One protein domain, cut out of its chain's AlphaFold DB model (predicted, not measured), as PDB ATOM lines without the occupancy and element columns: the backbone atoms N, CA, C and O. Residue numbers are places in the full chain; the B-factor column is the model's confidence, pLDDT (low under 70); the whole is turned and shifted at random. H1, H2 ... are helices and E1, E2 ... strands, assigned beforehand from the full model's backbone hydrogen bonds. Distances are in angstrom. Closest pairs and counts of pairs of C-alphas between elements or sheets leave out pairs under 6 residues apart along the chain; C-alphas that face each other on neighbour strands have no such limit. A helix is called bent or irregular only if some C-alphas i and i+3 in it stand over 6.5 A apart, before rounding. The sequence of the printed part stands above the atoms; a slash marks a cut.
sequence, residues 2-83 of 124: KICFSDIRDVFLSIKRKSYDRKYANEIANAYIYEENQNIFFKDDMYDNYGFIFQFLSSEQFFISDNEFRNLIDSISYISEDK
ATOM      1  N   LYS A   2     -42.652  27.569  49.259       78.81
ATOM      2  CA  LYS A   2     -42.427  27.869  47.837       78.81
ATOM      3  C   LYS A   2     -41.691  29.207  47.719       78.81
ATOM      4  O   LYS A   2     -42.056  30.154  48.412       78.81
ATOM      5  N   ILE A   3     -40.651  29.267  46.894       88.00
ATOM      6  CA  ILE A   3     -39.922  30.489  46.551       88.00
ATOM      7  C   ILE A   3     -40.521  31.009  45.247       88.00
ATOM      8  O   ILE A   3     -40.631  30.267  44.277       88.00
ATOM      9  N   CYS A   4     -40.927  32.273  45.233       88.25
ATOM     10  CA  CYS A   4     -41.434  32.934  44.039       88.25
ATOM     11  C   CYS A   4     -40.551  34.142  43.746       88.25
ATOM     12  O   CYS A   4     -40.387  35.007  44.609       88.25
ATOM     13  N   PHE A   5     -39.976  34.176  42.549       90.81
ATOM     14  CA  PHE A   5     -39.208  35.303  42.046       90.81
ATOM     15  C   PHE A   5     -40.126  36.179  41.196       90.81
ATOM     16  O   PHE A   5     -40.706  35.710  40.216       90.81
ATOM     17  N   SER A   6     -40.319  37.430  41.625       85.94
ATOM     18  CA  SER A   6     -41.146  38.389  40.887       85.94
ATOM     19  C   SER A   6     -40.323  39.239  39.926       85.94
ATOM     20  O   SER A   6     -40.892  39.765  38.980       85.94
ATOM     21  N   ASP A   7     -39.018  39.363  40.169       86.75
ATOM     22  CA  ASP A   7     -38.081  40.103  39.329       86.75
ATOM     23  C   ASP A   7     -36.699  39.421  39.284       86.75
ATOM     24  O   ASP A   7     -36.332  38.631  40.163       86.75
ATOM     25  N   ILE A   8     -35.896  39.718  38.258       88.69
ATOM     26  CA  ILE A   8     -34.545  39.162  38.125       88.69
ATOM     27  C   ILE A   8     -33.631  39.556  39.294       88.69
ATOM     28  O   ILE A   8     -32.771  38.776  39.709       88.69
ATOM     29  N   ARG A   9     -33.844  40.724  39.905       89.56
ATOM     30  CA  ARG A   9     -33.153  41.121  41.130       89.56
ATOM     31  C   ARG A   9     -33.382  40.140  42.260       89.56
ATOM     32  O   ARG A   9     -32.437  39.845  42.993       89.56
ATOM     33  N   ASP A  10     -34.606  39.639  42.412       91.19
ATOM     34  CA  ASP A  10     -34.937  38.715  43.493       91.19
ATOM     35  C   ASP A  10     -34.089  37.446  43.397       91.19
ATOM     36  O   ASP A  10     -33.656  36.920  44.423       91.19
ATOM     37  N   VAL A  11     -33.779  36.998  42.174       93.44
ATOM     38  CA  VAL A  11     -32.880  35.866  41.922       93.44
ATOM     39  C   VAL A  11     -31.489  36.153  42.494       93.44
ATOM     40  O   VAL A  11     -30.999  35.403  43.343       93.44
ATOM     41  N   PHE A  12     -30.868  37.269  42.101       94.19
ATOM     42  CA  PHE A  12     -29.524  37.630  42.565       94.19
ATOM     43  C   PHE A  12     -29.470  37.900  44.076       94.19
ATOM     44  O   PHE A  12     -28.570  37.408  44.765       94.19
ATOM     45  N   LEU A  13     -30.463  38.608  44.624       93.88
ATOM     46  CA  LEU A  13     -30.568  38.853  46.063       93.88
ATOM     47  C   LEU A  13     -30.762  37.557  46.850       93.88
ATOM     48  O   LEU A  13     -30.231  37.424  47.951       93.88
ATOM     49  N   SER A  14     -31.498  36.591  46.308       94.94
ATOM     50  CA  SER A  14     -31.701  35.289  46.939       94.94
ATOM     51  C   SER A  14     -30.410  34.475  46.988       94.94
ATOM     52  O   SER A  14     -30.064  33.948  48.048       94.94
ATOM     53  N   ILE A  15     -29.637  34.459  45.896       96.56
ATOM     54  CA  ILE A  15     -28.297  33.848  45.861       96.56
ATOM     55  C   ILE A  15     -27.385  34.503  46.906       96.56
ATOM     56  O   ILE A  15     -26.739  33.813  47.696       96.56
ATOM     57  N   LYS A  16     -27.387  35.838  46.979       95.81
ATOM     58  CA  LYS A  16     -26.625  36.592  47.983       95.81
ATOM     59  C   LYS A  16     -27.040  36.254  49.419       95.81
ATOM     60  O   LYS A  16     -26.179  36.010  50.261       95.81
ATOM     61  N   ARG A  17     -28.345  36.185  49.710       95.50
ATOM     62  CA  ARG A  17     -28.888  35.798  51.032       95.50
ATOM     63  C   ARG A  17     -28.522  34.366  51.425       95.50
ATOM     64  O   ARG A  17     -28.449  34.062  52.610       95.50
ATOM     65  N   LYS A  18     -28.265  33.502  50.442       95.94
ATOM     66  CA  LYS A  18     -27.722  32.149  50.623       95.94
ATOM     67  C   LYS A  18     -26.193  32.116  50.572       95.94
ATOM     68  O   LYS A  18     -25.609  31.102  50.213       95.94
ATOM     69  N   SER A  19     -25.535  33.214  50.940       96.62
ATOM     70  CA  SER A  19     -24.074  33.310  51.030       96.62
ATOM     71  C   SER A  19     -23.350  32.966  49.725       96.62
ATOM     72  O   SER A  19     -22.225  32.465  49.760       96.62
ATOM     73  N   TYR A  20     -23.968  33.288  48.582       97.25
ATOM     74  CA  TYR A  20     -23.437  33.022  47.242       97.25
ATOM     75  C   TYR A  20     -23.242  31.525  46.959       97.25
ATOM     76  O   TYR A  20     -22.301  31.136  46.266       97.25
ATOM     77  N   ASP A  21     -24.113  30.675  47.505       96.62
ATOM     78  CA  ASP A  21     -24.086  29.241  47.235       96.62
ATOM     79  C   ASP A  21     -24.359  28.955  45.746       96.62
ATOM     80  O   ASP A  21     -25.438  29.217  45.209       96.62
ATOM     81  N   ARG A  22     -23.351  28.392  45.078       96.81
ATOM     82  CA  ARG A  22     -23.380  28.033  43.658       96.81
ATOM     83  C   ARG A  22     -24.310  26.869  43.353       96.81
ATOM     84  O   ARG A  22     -24.880  26.830  42.265       96.81
ATOM     85  N   LYS A  23     -24.474  25.930  44.293       95.56
ATOM     86  CA  LYS A  23     -25.432  24.829  44.144       95.56
ATOM     87  C   LYS A  23     -26.845  25.384  44.156       95.56
ATOM     88  O   LYS A  23     -27.616  25.069  43.263       95.56
ATOM     89  N   TYR A  24     -27.131  26.293  45.083       95.50
ATOM     90  CA  TYR A  24     -28.415  26.983  45.126       95.50
ATOM     91  C   TYR A  24     -28.677  27.823  43.863       95.50
ATOM     92  O   TYR A  24     -29.768  27.785  43.301       95.50
ATOM     93  N   ALA A  25     -27.667  28.534  43.355       96.44
ATOM     94  CA  ALA A  25     -27.780  29.245  42.081       96.44
ATOM     95  C   ALA A  25     -28.104  28.303  40.900       96.44
ATOM     96  O   ALA A  25     -28.952  28.624  40.068       96.44
ATOM     97  N   ASN A  26     -27.472  27.127  40.861       95.44
ATOM     98  CA  ASN A  26     -27.742  26.089  39.868       95.44
ATOM     99  C   ASN A  26     -29.149  25.481  40.024       95.44
ATOM    100  O   ASN A  26     -29.813  25.208  39.033       95.44
ATOM    101  N   GLU A  27     -29.645  25.311  41.253       94.00
ATOM    102  CA  GLU A  27     -31.020  24.861  41.513       94.00
ATOM    103  C   GLU A  27     -32.060  25.848  40.972       94.00
ATOM    104  O   GLU A  27     -33.035  25.421  40.357       94.00
ATOM    105  N   ILE A  28     -31.839  27.158  41.152       93.88
ATOM    106  CA  ILE A  28     -32.693  28.195  40.554       93.88
ATOM    107  C   ILE A  28     -32.655  28.089  39.025       93.88
ATOM    108  O   ILE A  28     -33.699  28.130  38.380       93.88
ATOM    109  N   ALA A  29     -31.463  27.931  38.445       93.81
ATOM    110  CA  ALA A  29     -31.300  27.811  37.001       93.81
ATOM    111  C   ALA A  29     -32.019  26.591  36.417       93.81
ATOM    112  O   ALA A  29     -32.739  26.717  35.432       93.81
ATOM    113  N   ASN A  30     -31.872  25.427  37.047       91.75
ATOM    114  CA  ASN A  30     -32.526  24.202  36.602       91.75
ATOM    115  C   ASN A  30     -34.048  24.276  36.757       91.75
ATOM    116  O   ASN A  30     -34.764  23.781  35.893       91.75
ATOM    117  N   ALA A  31     -34.540  24.933  37.813       91.06
ATOM    118  CA  ALA A  31     -35.967  25.191  37.977       91.06
ATOM    119  C   ALA A  31     -36.544  26.020  36.823       91.06
ATOM    120  O   ALA A  31     -37.664  25.763  36.407       91.06
ATOM    121  N   TYR A  32     -35.780  26.985  36.304       90.38
ATOM    122  CA  TYR A  32     -36.182  27.779  35.143       90.38
ATOM    123  C   TYR A  32     -36.095  26.984  33.832       90.38
ATOM    124  O   TYR A  32     -37.018  27.014  33.032       90.38
ATOM    125  N   ILE A  33     -34.982  26.279  33.599       86.31
ATOM    126  CA  ILE A  33     -34.694  25.629  32.306       86.31
ATOM    127  C   ILE A  33     -35.564  24.392  32.070       86.31
ATOM    128  O   ILE A  33     -36.003  24.165  30.946       86.31
ATOM    129  N   TYR A  34     -35.755  23.570  33.102       82.75
ATOM    130  CA  TYR A  34     -36.411  22.269  32.968       82.75
ATOM    131  C   TYR A  34     -37.803  22.232  33.603       82.75
ATOM    132  O   TYR A  34     -38.482  21.217  33.494       82.75
ATOM    133  N   GLU A  35     -38.209  23.294  34.311       76.25
ATOM    134  CA  GLU A  35     -39.469  23.355  35.077       76.25
ATOM    135  C   GLU A  35     -39.623  22.205  36.102       76.25
ATOM    136  O   GLU A  35     -40.703  21.928  36.622       76.25
ATOM    137  N   GLU A  36     -38.520  21.531  36.445       62.47
ATOM    138  CA  GLU A  36     -38.517  20.303  37.252       62.47
ATOM    139  C   GLU A  36     -38.761  20.557  38.748       62.47
ATOM    140  O   GLU A  36     -39.064  19.632  39.508       62.47
ATOM    141  N   ASN A  37     -38.630  21.805  39.211       72.44
ATOM    142  CA  ASN A  37     -38.688  22.134  40.633       72.44
ATOM    143  C   ASN A  37     -40.016  22.792  41.030       72.44
ATOM    144  O   ASN A  37     -40.174  24.006  40.958       72.44
ATOM    145  N   GLN A  38     -40.924  22.001  41.609       70.56
ATOM    146  CA  GLN A  38     -42.232  22.461  42.107       70.56
ATOM    147  C   GLN A  38     -42.175  23.448  43.294       70.56
ATOM    148  O   GLN A  38     -43.219  23.847  43.823       70.56
ATOM    149  N   ASN A  39     -40.981  23.811  43.773       85.25
ATOM    150  CA  ASN A  39     -40.795  24.752  44.877       85.25
ATOM    151  C   ASN A  39     -40.281  26.125  44.440       85.25
ATOM    152  O   ASN A  39     -40.297  27.027  45.276       85.25
ATOM    153  N   ILE A  40     -39.839  26.298  43.193       89.19
ATOM    154  CA  ILE A  40     -39.339  27.573  42.666       89.19
ATOM    155  C   ILE A  40     -40.231  27.993  41.499       89.19
ATOM    156  O   ILE A  40     -40.439  27.220  40.576       89.19
ATOM    157  N   PHE A  41     -40.748  29.219  41.556       86.38
ATOM    158  CA  PHE A  41     -41.652  29.774  40.550       86.38
ATOM    159  C   PHE A  41     -41.155  31.135  40.069       86.38
ATOM    160  O   PHE A  41     -40.647  31.930  40.867       86.38
ATOM    161  N   PHE A  42     -41.374  31.411  38.789       87.69
ATOM    162  CA  PHE A  42     -41.070  32.673  38.121       87.69
ATOM    163  C   PHE A  42     -42.384  33.280  37.616       87.69
ATOM    164  O   PHE A  42     -43.331  32.547  37.356       87.69
ATOM    165  N   LYS A  43     -42.488  34.610  37.541       83.00
ATOM    166  CA  LYS A  43     -43.637  35.263  36.894       83.00
ATOM    167  C   LYS A  43     -43.375  35.374  35.389       83.00
ATOM    168  O   LYS A  43     -42.413  36.029  34.995       83.00
ATOM    169  N   ASP A  44     -44.231  34.723  34.604       66.19
ATOM    170  CA  ASP A  44     -43.931  34.202  33.260       66.19
ATOM    171  C   ASP A  44     -43.473  35.240  32.214       66.19
ATOM    172  O   ASP A  44     -42.566  34.948  31.446       66.19
ATOM    173  N   ASP A  45     -43.956  36.485  32.234       65.62
ATOM    174  CA  ASP A  45     -43.655  37.437  31.142       65.62
ATOM    175  C   ASP A  45     -42.315  38.186  31.298       65.62
ATOM    176  O   ASP A  45     -41.834  38.847  30.375       65.62
ATOM    177  N   MET A  46     -41.702  38.148  32.486       64.25
ATOM    178  CA  MET A  46     -40.540  38.995  32.788       64.25
ATOM    179  C   MET A  46     -39.199  38.345  32.449       64.25
ATOM    180  O   MET A  46     -38.190  39.049  32.403       64.25
ATOM    181  N   TYR A  47     -39.160  37.031  32.209       73.62
ATOM    182  CA  TYR A  47     -37.906  36.277  32.100       73.62
ATOM    183  C   TYR A  47     -37.507  35.864  30.680       73.62
ATOM    184  O   TYR A  47     -36.359  35.453  30.495       73.62
ATOM    185  N   ASP A  48     -38.359  36.080  29.673       77.88
ATOM    186  CA  ASP A  48     -38.073  35.746  28.267       77.88
ATOM    187  C   ASP A  48     -36.723  36.301  27.783       77.88
ATOM    188  O   ASP A  48     -35.956  35.628  27.091       77.88
ATOM    189  N   ASN A  49     -36.364  37.510  28.225       83.69
ATOM    190  CA  ASN A  49     -35.106  38.163  27.851       83.69
ATOM    191  C   ASN A  49     -33.918  37.827  28.772       83.69
ATOM    192  O   ASN A  49     -32.805  38.299  28.536       83.69
ATOM    193  N   TYR A  50     -34.129  37.016  29.812       89.12
ATOM    194  CA  TYR A  50     -33.148  36.689  30.851       89.12
ATOM    195  C   TYR A  50     -32.667  35.239  30.835       89.12
ATOM    196  O   TYR A  50     -31.865  34.867  31.691       89.12
ATOM    197  N   GLY A  51     -33.047  34.435  29.835       89.06
ATOM    198  CA  GLY A  51     -32.579  33.048  29.694       89.06
ATOM    199  C   GLY A  51     -31.052  32.883  29.815       89.06
ATOM    200  O   GLY A  51     -30.573  31.933  30.433       89.06
ATOM    201  N   PHE A  52     -30.276  33.863  29.332       90.88
ATOM    202  CA  PHE A  52     -28.810  33.869  29.448       90.88
ATOM    203  C   PHE A  52     -28.303  33.874  30.902       90.88
ATOM    204  O   PHE A  52     -27.226  33.352  31.179       90.88
ATOM    205  N   ILE A  53     -29.064  34.437  31.846       93.88
ATOM    206  CA  ILE A  53     -28.706  34.431  33.269       93.88
ATOM    207  C   ILE A  53     -28.795  33.012  33.803       93.88
ATOM    208  O   ILE A  53     -27.868  32.548  34.457       93.88
ATOM    209  N   PHE A  54     -29.872  32.295  33.494       93.19
ATOM    210  CA  PHE A  54     -30.039  30.922  33.955       93.19
ATOM    211  C   PHE A  54     -29.044  29.976  33.282       93.19
ATOM    212  O   PHE A  54     -28.502  29.105  33.950       93.19
ATOM    213  N   GLN A  55     -28.685  30.208  32.017       92.00
ATOM    214  CA  GLN A  55     -27.558  29.511  31.391       92.00
ATOM    215  C   GLN A  55     -26.235  29.763  32.137       92.00
ATOM    216  O   GLN A  55     -25.479  28.823  32.414       92.00
ATOM    217  N   PHE A  56     -25.951  31.020  32.490       94.44
ATOM    218  CA  PHE A  56     -24.763  31.358  33.269       94.44
ATOM    219  C   PHE A  56     -24.771  30.655  34.635       94.44
ATOM    220  O   PHE A  56     -23.776  30.047  35.033       94.44
ATOM    221  N   LEU A  57     -25.903  30.698  35.341       95.81
ATOM    222  CA  LEU A  57     -26.066  30.081  36.653       95.81
ATOM    223  C   LEU A  57     -26.087  28.545  36.597       95.81
ATOM    224  O   LEU A  57     -25.750  27.922  37.597       95.81
ATOM    225  N   SER A  58     -26.427  27.907  35.478       94.19
ATOM    226  CA  SER A  58     -26.403  26.438  35.382       94.19
ATOM    227  C   SER A  58     -25.032  25.870  35.015       94.19
ATOM    228  O   SER A  58     -24.698  24.750  35.397       94.19
ATOM    229  N   SER A  59     -24.213  26.628  34.278       90.81
ATOM    230  CA  SER A  59     -22.981  26.091  33.688       90.81
ATOM    231  C   SER A  59     -21.786  27.033  33.787       90.81
ATOM    232  O   SER A  59     -20.727  26.646  34.284       90.81
ATOM    233  N   GLU A  60     -21.934  28.283  33.352       92.25
ATOM    234  CA  GLU A  60     -20.780  29.164  33.155       92.25
ATOM    235  C   GLU A  60     -20.153  29.633  34.470       92.25
ATOM    236  O   GLU A  60     -18.947  29.885  34.538       92.25
ATOM    237  N   GLN A  61     -20.953  29.694  35.538       93.56
ATOM    238  CA  GLN A  61     -20.482  30.079  36.859       93.56
ATOM    239  C   GLN A  61     -19.325  29.195  37.357       93.56
ATOM    240  O   GLN A  61     -18.473  29.679  38.100       93.56
ATOM    241  N   PHE A  62     -19.222  27.931  36.938       93.19
ATOM    242  CA  PHE A  62     -18.163  27.025  37.398       93.19
ATOM    243  C   PHE A  62     -16.794  27.294  36.751       93.19
ATOM    244  O   PHE A  62     -15.787  26.777  37.229       93.19
ATOM    245  N   PHE A  63     -16.729  28.134  35.711       93.00
ATOM    246  CA  PHE A  63     -15.469  28.532  35.067       93.00
ATOM    247  C   PHE A  63     -14.827  29.782  35.685       93.00
ATOM    248  O   PHE A  63     -13.764  30.212  35.235       93.00
ATOM    249  N   ILE A  64     -15.463  30.386  36.692       93.38
ATOM    250  CA  ILE A  64     -14.962  31.580  37.381       93.38
ATOM    251  C   ILE A  64     -14.684  31.288  38.855       93.38
ATOM    252  O   ILE A  64     -15.317  30.426  39.465       93.38
ATOM    253  N   SER A  65     -13.758  32.036  39.454       95.56
ATOM    254  CA  SER A  65     -13.437  31.921  40.881       95.56
ATOM    255  C   SER A  65     -14.597  32.360  41.781       95.56
ATOM    256  O   SER A  65     -15.471  33.123  41.371       95.56
ATOM    257  N   ASP A  66     -14.597  31.920  43.043       95.31
ATOM    258  CA  ASP A  66     -15.629  32.308  44.020       95.31
ATOM    259  C   ASP A  66     -15.689  33.813  44.260       95.31
ATOM    260  O   ASP A  66     -16.770  34.376  44.426       95.31
ATOM    261  N   ASN A  67     -14.536  34.479  44.234       96.62
ATOM    262  CA  ASN A  67     -14.481  35.926  44.361       96.62
ATOM    263  C   ASN A  67     -15.062  36.624  43.121       96.62
ATOM    264  O   ASN A  67     -15.819  37.580  43.257       96.62
ATOM    265  N   GLU A  68     -14.758  36.135  41.910       95.44
ATOM    266  CA  GLU A  68     -15.383  36.641  40.677       95.44
ATOM    267  C   GLU A  68     -16.904  36.447  40.715       95.44
ATOM    268  O   GLU A  68     -17.639  37.387  40.423       95.44
ATOM    269  N   PHE A  69     -17.381  35.275  41.142       96.75
ATOM    270  CA  PHE A  69     -18.811  35.001  41.262       96.75
ATOM    271  C   PHE A  69     -19.494  35.954  42.247       96.75
ATOM    272  O   PHE A  69     -20.468  36.607  41.881       96.75
ATOM    273  N   ARG A  70     -18.948  36.116  43.460       97.12
ATOM    274  CA  ARG A  70     -19.466  37.064  44.466       97.12
ATOM    275  C   ARG A  70     -19.556  38.484  43.918       97.12
ATOM    276  O   ARG A  70     -20.616  39.099  43.989       97.12
ATOM    277  N   ASN A  71     -18.476  38.957  43.297       95.94
ATOM    278  CA  ASN A  71     -18.420  40.293  42.713       95.94
ATOM    279  C   ASN A  71     -19.451  40.487  41.597       95.94
ATOM    280  O   ASN A  71     -20.033  41.567  41.502       95.94
ATOM    281  N   LEU A  72     -19.696  39.473  40.761       95.56
ATOM    282  CA  LEU A  72     -20.735  39.530  39.728       95.56
ATOM    283  C   LEU A  72     -22.133  39.609  40.341       95.56
ATOM    284  O   LEU A  72     -22.893  40.507  39.983       95.56
ATOM    285  N   ILE A  73     -22.454  38.717  41.283       96.12
ATOM    286  CA  ILE A  73     -23.756  38.707  41.961       96.12
ATOM    287  C   ILE A  73     -24.001  40.045  42.665       96.12
ATOM    288  O   ILE A  73     -25.083  40.613  42.527       96.12
ATOM    289  N   ASP A  74     -23.000  40.587  43.364       95.06
ATOM    290  CA  ASP A  74     -23.096  41.906  43.991       95.06
ATOM    291  C   ASP A  74     -23.299  43.011  42.957       95.06
ATOM    292  O   ASP A  74     -24.244  43.788  43.074       95.06
ATOM    293  N   SER A  75     -22.464  43.058  41.918       93.44
ATOM    294  CA  SER A  75     -22.546  44.093  40.882       93.44
ATOM    295  C   SER A  75     -23.921  44.130  40.219       93.44
ATOM    296  O   SER A  75     -24.446  45.213  39.978       93.44
ATOM    297  N   ILE A  76     -24.514  42.964  39.953       92.75
ATOM    298  CA  ILE A  76     -25.834  42.874  39.324       92.75
ATOM    299  C   ILE A  76     -26.949  43.215  40.321       92.75
ATOM    300  O   ILE A  76     -27.879  43.941  39.976       92.75
ATOM    301  N   SER A  77     -26.830  42.774  41.578       89.62
ATOM    302  CA  SER A  77     -27.806  43.079  42.639       89.62
ATOM    303  C   SER A  77     -27.950  44.580  42.916       89.62
ATOM    304  O   SER A  77     -29.000  45.010  43.387       89.62
ATOM    305  N   TYR A  78     -26.904  45.372  42.649       86.38
ATOM    306  CA  TYR A  78     -26.880  46.822  42.868       86.38
ATOM    307  C   TYR A  78     -27.184  47.662  41.616       86.38
ATOM    308  O   TYR A  78     -27.132  48.891  41.689       86.38
ATOM    309  N   ILE A  79     -27.513  47.049  40.474       85.62
ATOM    310  CA  ILE A  79     -28.022  47.799  39.316       85.62
ATOM    311  C   ILE A  79     -29.348  48.453  39.721       85.62
ATOM    312  O   ILE A  79     -30.230  47.771  40.243       85.62
ATOM    313  N   SER A  80     -29.498  49.763  39.490       72.69
ATOM    314  CA  SER A  80     -30.747  50.491  39.772       72.69
ATOM    315  C   SER A  80     -31.939  49.863  39.042       72.69
ATOM    316  O   SER A  80     -31.751  49.310  37.964       72.69
ATOM    317  N   GLU A  81     -33.152  49.968  39.601       70.19
ATOM    318  CA  GLU A  81     -34.368  49.338  39.027       70.19
ATOM    319  C   GLU A  81     -34.558  49.732  37.566       70.19
ATOM    320  O   GLU A  81     -34.597  48.869  36.697       70.19
ATOM    321  N   ASP A  82     -34.452  51.028  37.286       69.75
ATOM    322  CA  ASP A  82     -34.574  51.604  35.942       69.75
ATOM    323  C   ASP A  82     -33.456  51.195  34.960       69.75
ATOM    324  O   ASP A  82     -33.424  51.659  33.823       69.75
ATOM    325  N   LYS A  83     -32.469  50.401  35.399       67.62
ATOM    326  CA  LYS A  83     -31.318  49.962  34.591       67.62
ATOM    327  C   LYS A  83     -31.131  48.451  34.566       67.62
ATOM    328  O   LYS A  83     -30.124  47.998  34.013       67.62
TER     329      LYS A  83
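What this domain is: This is residues 2 to 83 of the 124 residues of an uncharacterized protein of Myroides indicus (UniProt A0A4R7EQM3). Three helices, H1, H2 and H3, make a triangle in the middle of a compact body, with a small pair of strands, E1 and E2, at one end and H5, which packs on H1, towards the other. The short H4 is at that other end too, on the way from H3 to H5. The printed part has 82 residues with five named helices and two named strands, in the order E1, H1, H2, E2, H3, H4, H5, and its class is mostly helix. The sheet has the order E1, E2 and is parallel. The whole is compact, with a radius of gyration of the C-alphas of 12.0 A and spans of 30 by 29 by 21 A.

Where its parts are: E1 is residues 3 to 5, and C-alpha 3 is at (-39.922, 30.489, 46.551). H1 is residues 8 to 17, 14.5 A from first to last C-alpha. H2, residues 22 to 34, is 17.8 A long and begins with C-alpha 22 at (-23.380, 28.033, 43.658). E2 is residues 40 to 42. H3, residues 48 to 58, is 16.5 A long and irregular: C-alphas 49 and 52 are 7.8 A apart. H4 is residues 60 to 63. H5, residues 66 to 77, is 16.3 A long and ends with C-alpha 77 at (-27.806, 43.079, 42.639).

How they stand to each other: E1 and E2 are parallel, at 20 degrees; N 5 and O 41 are 2.9 A apart, within hydrogen-bond range, as are N 41 and O 3, also 2.9 A. E1, H1, H2 and E2 form a strand-helix-strand unit, two parallel neighbour strands with helices between them along the chain, and its crossover is right-handed. The closest C-alphas of H2 and E2 are those of Ala 31 and Ile 40, 6.2 A apart. H1 and H2, a helical hairpin, touch at a shallow tilt of 31 degrees, opposite ways; their closest C-alphas, of Ile 15 and Ala 25, are 6.0 A apart. H2 and H3 touch at a steep tilt of 44 degrees, opposite ways, with the C-alphas of Ala 29 and Phe 54 closest at 4.5 A. H1 and H5 touch at a steep tilt of 44 degrees, opposite ways, with the C-alphas of Phe 12 and Ser 77 closest at 5.7 A. H1 and H3 are close but not clearly touching, the C-alphas of Ile 8 and Tyr 50 being closest at 7.8 A. H3 and H4 meet only through their link. H4 and H5 are close but not clearly touching, with the C-alphas of Gln 61 and Phe 69 closest at 6.8 A. H5 is apart from H2 and H3. In H1, H2 and H5 every O i to N i+4 pair is within hydrogen-bond range, in H3 4 of 7 are, and H4 is too short for such a pair.

The domain as a whole: The two C-alphas farthest apart, of Asp 45 and Ser 65, are 32.2 A apart. The printed part has no cut, and each link between elements that follow each other is tight. The mean pLDDT of the printed part is 88.6; residue 36, residues 44 to 46 and residues 82 to 83 are under 70.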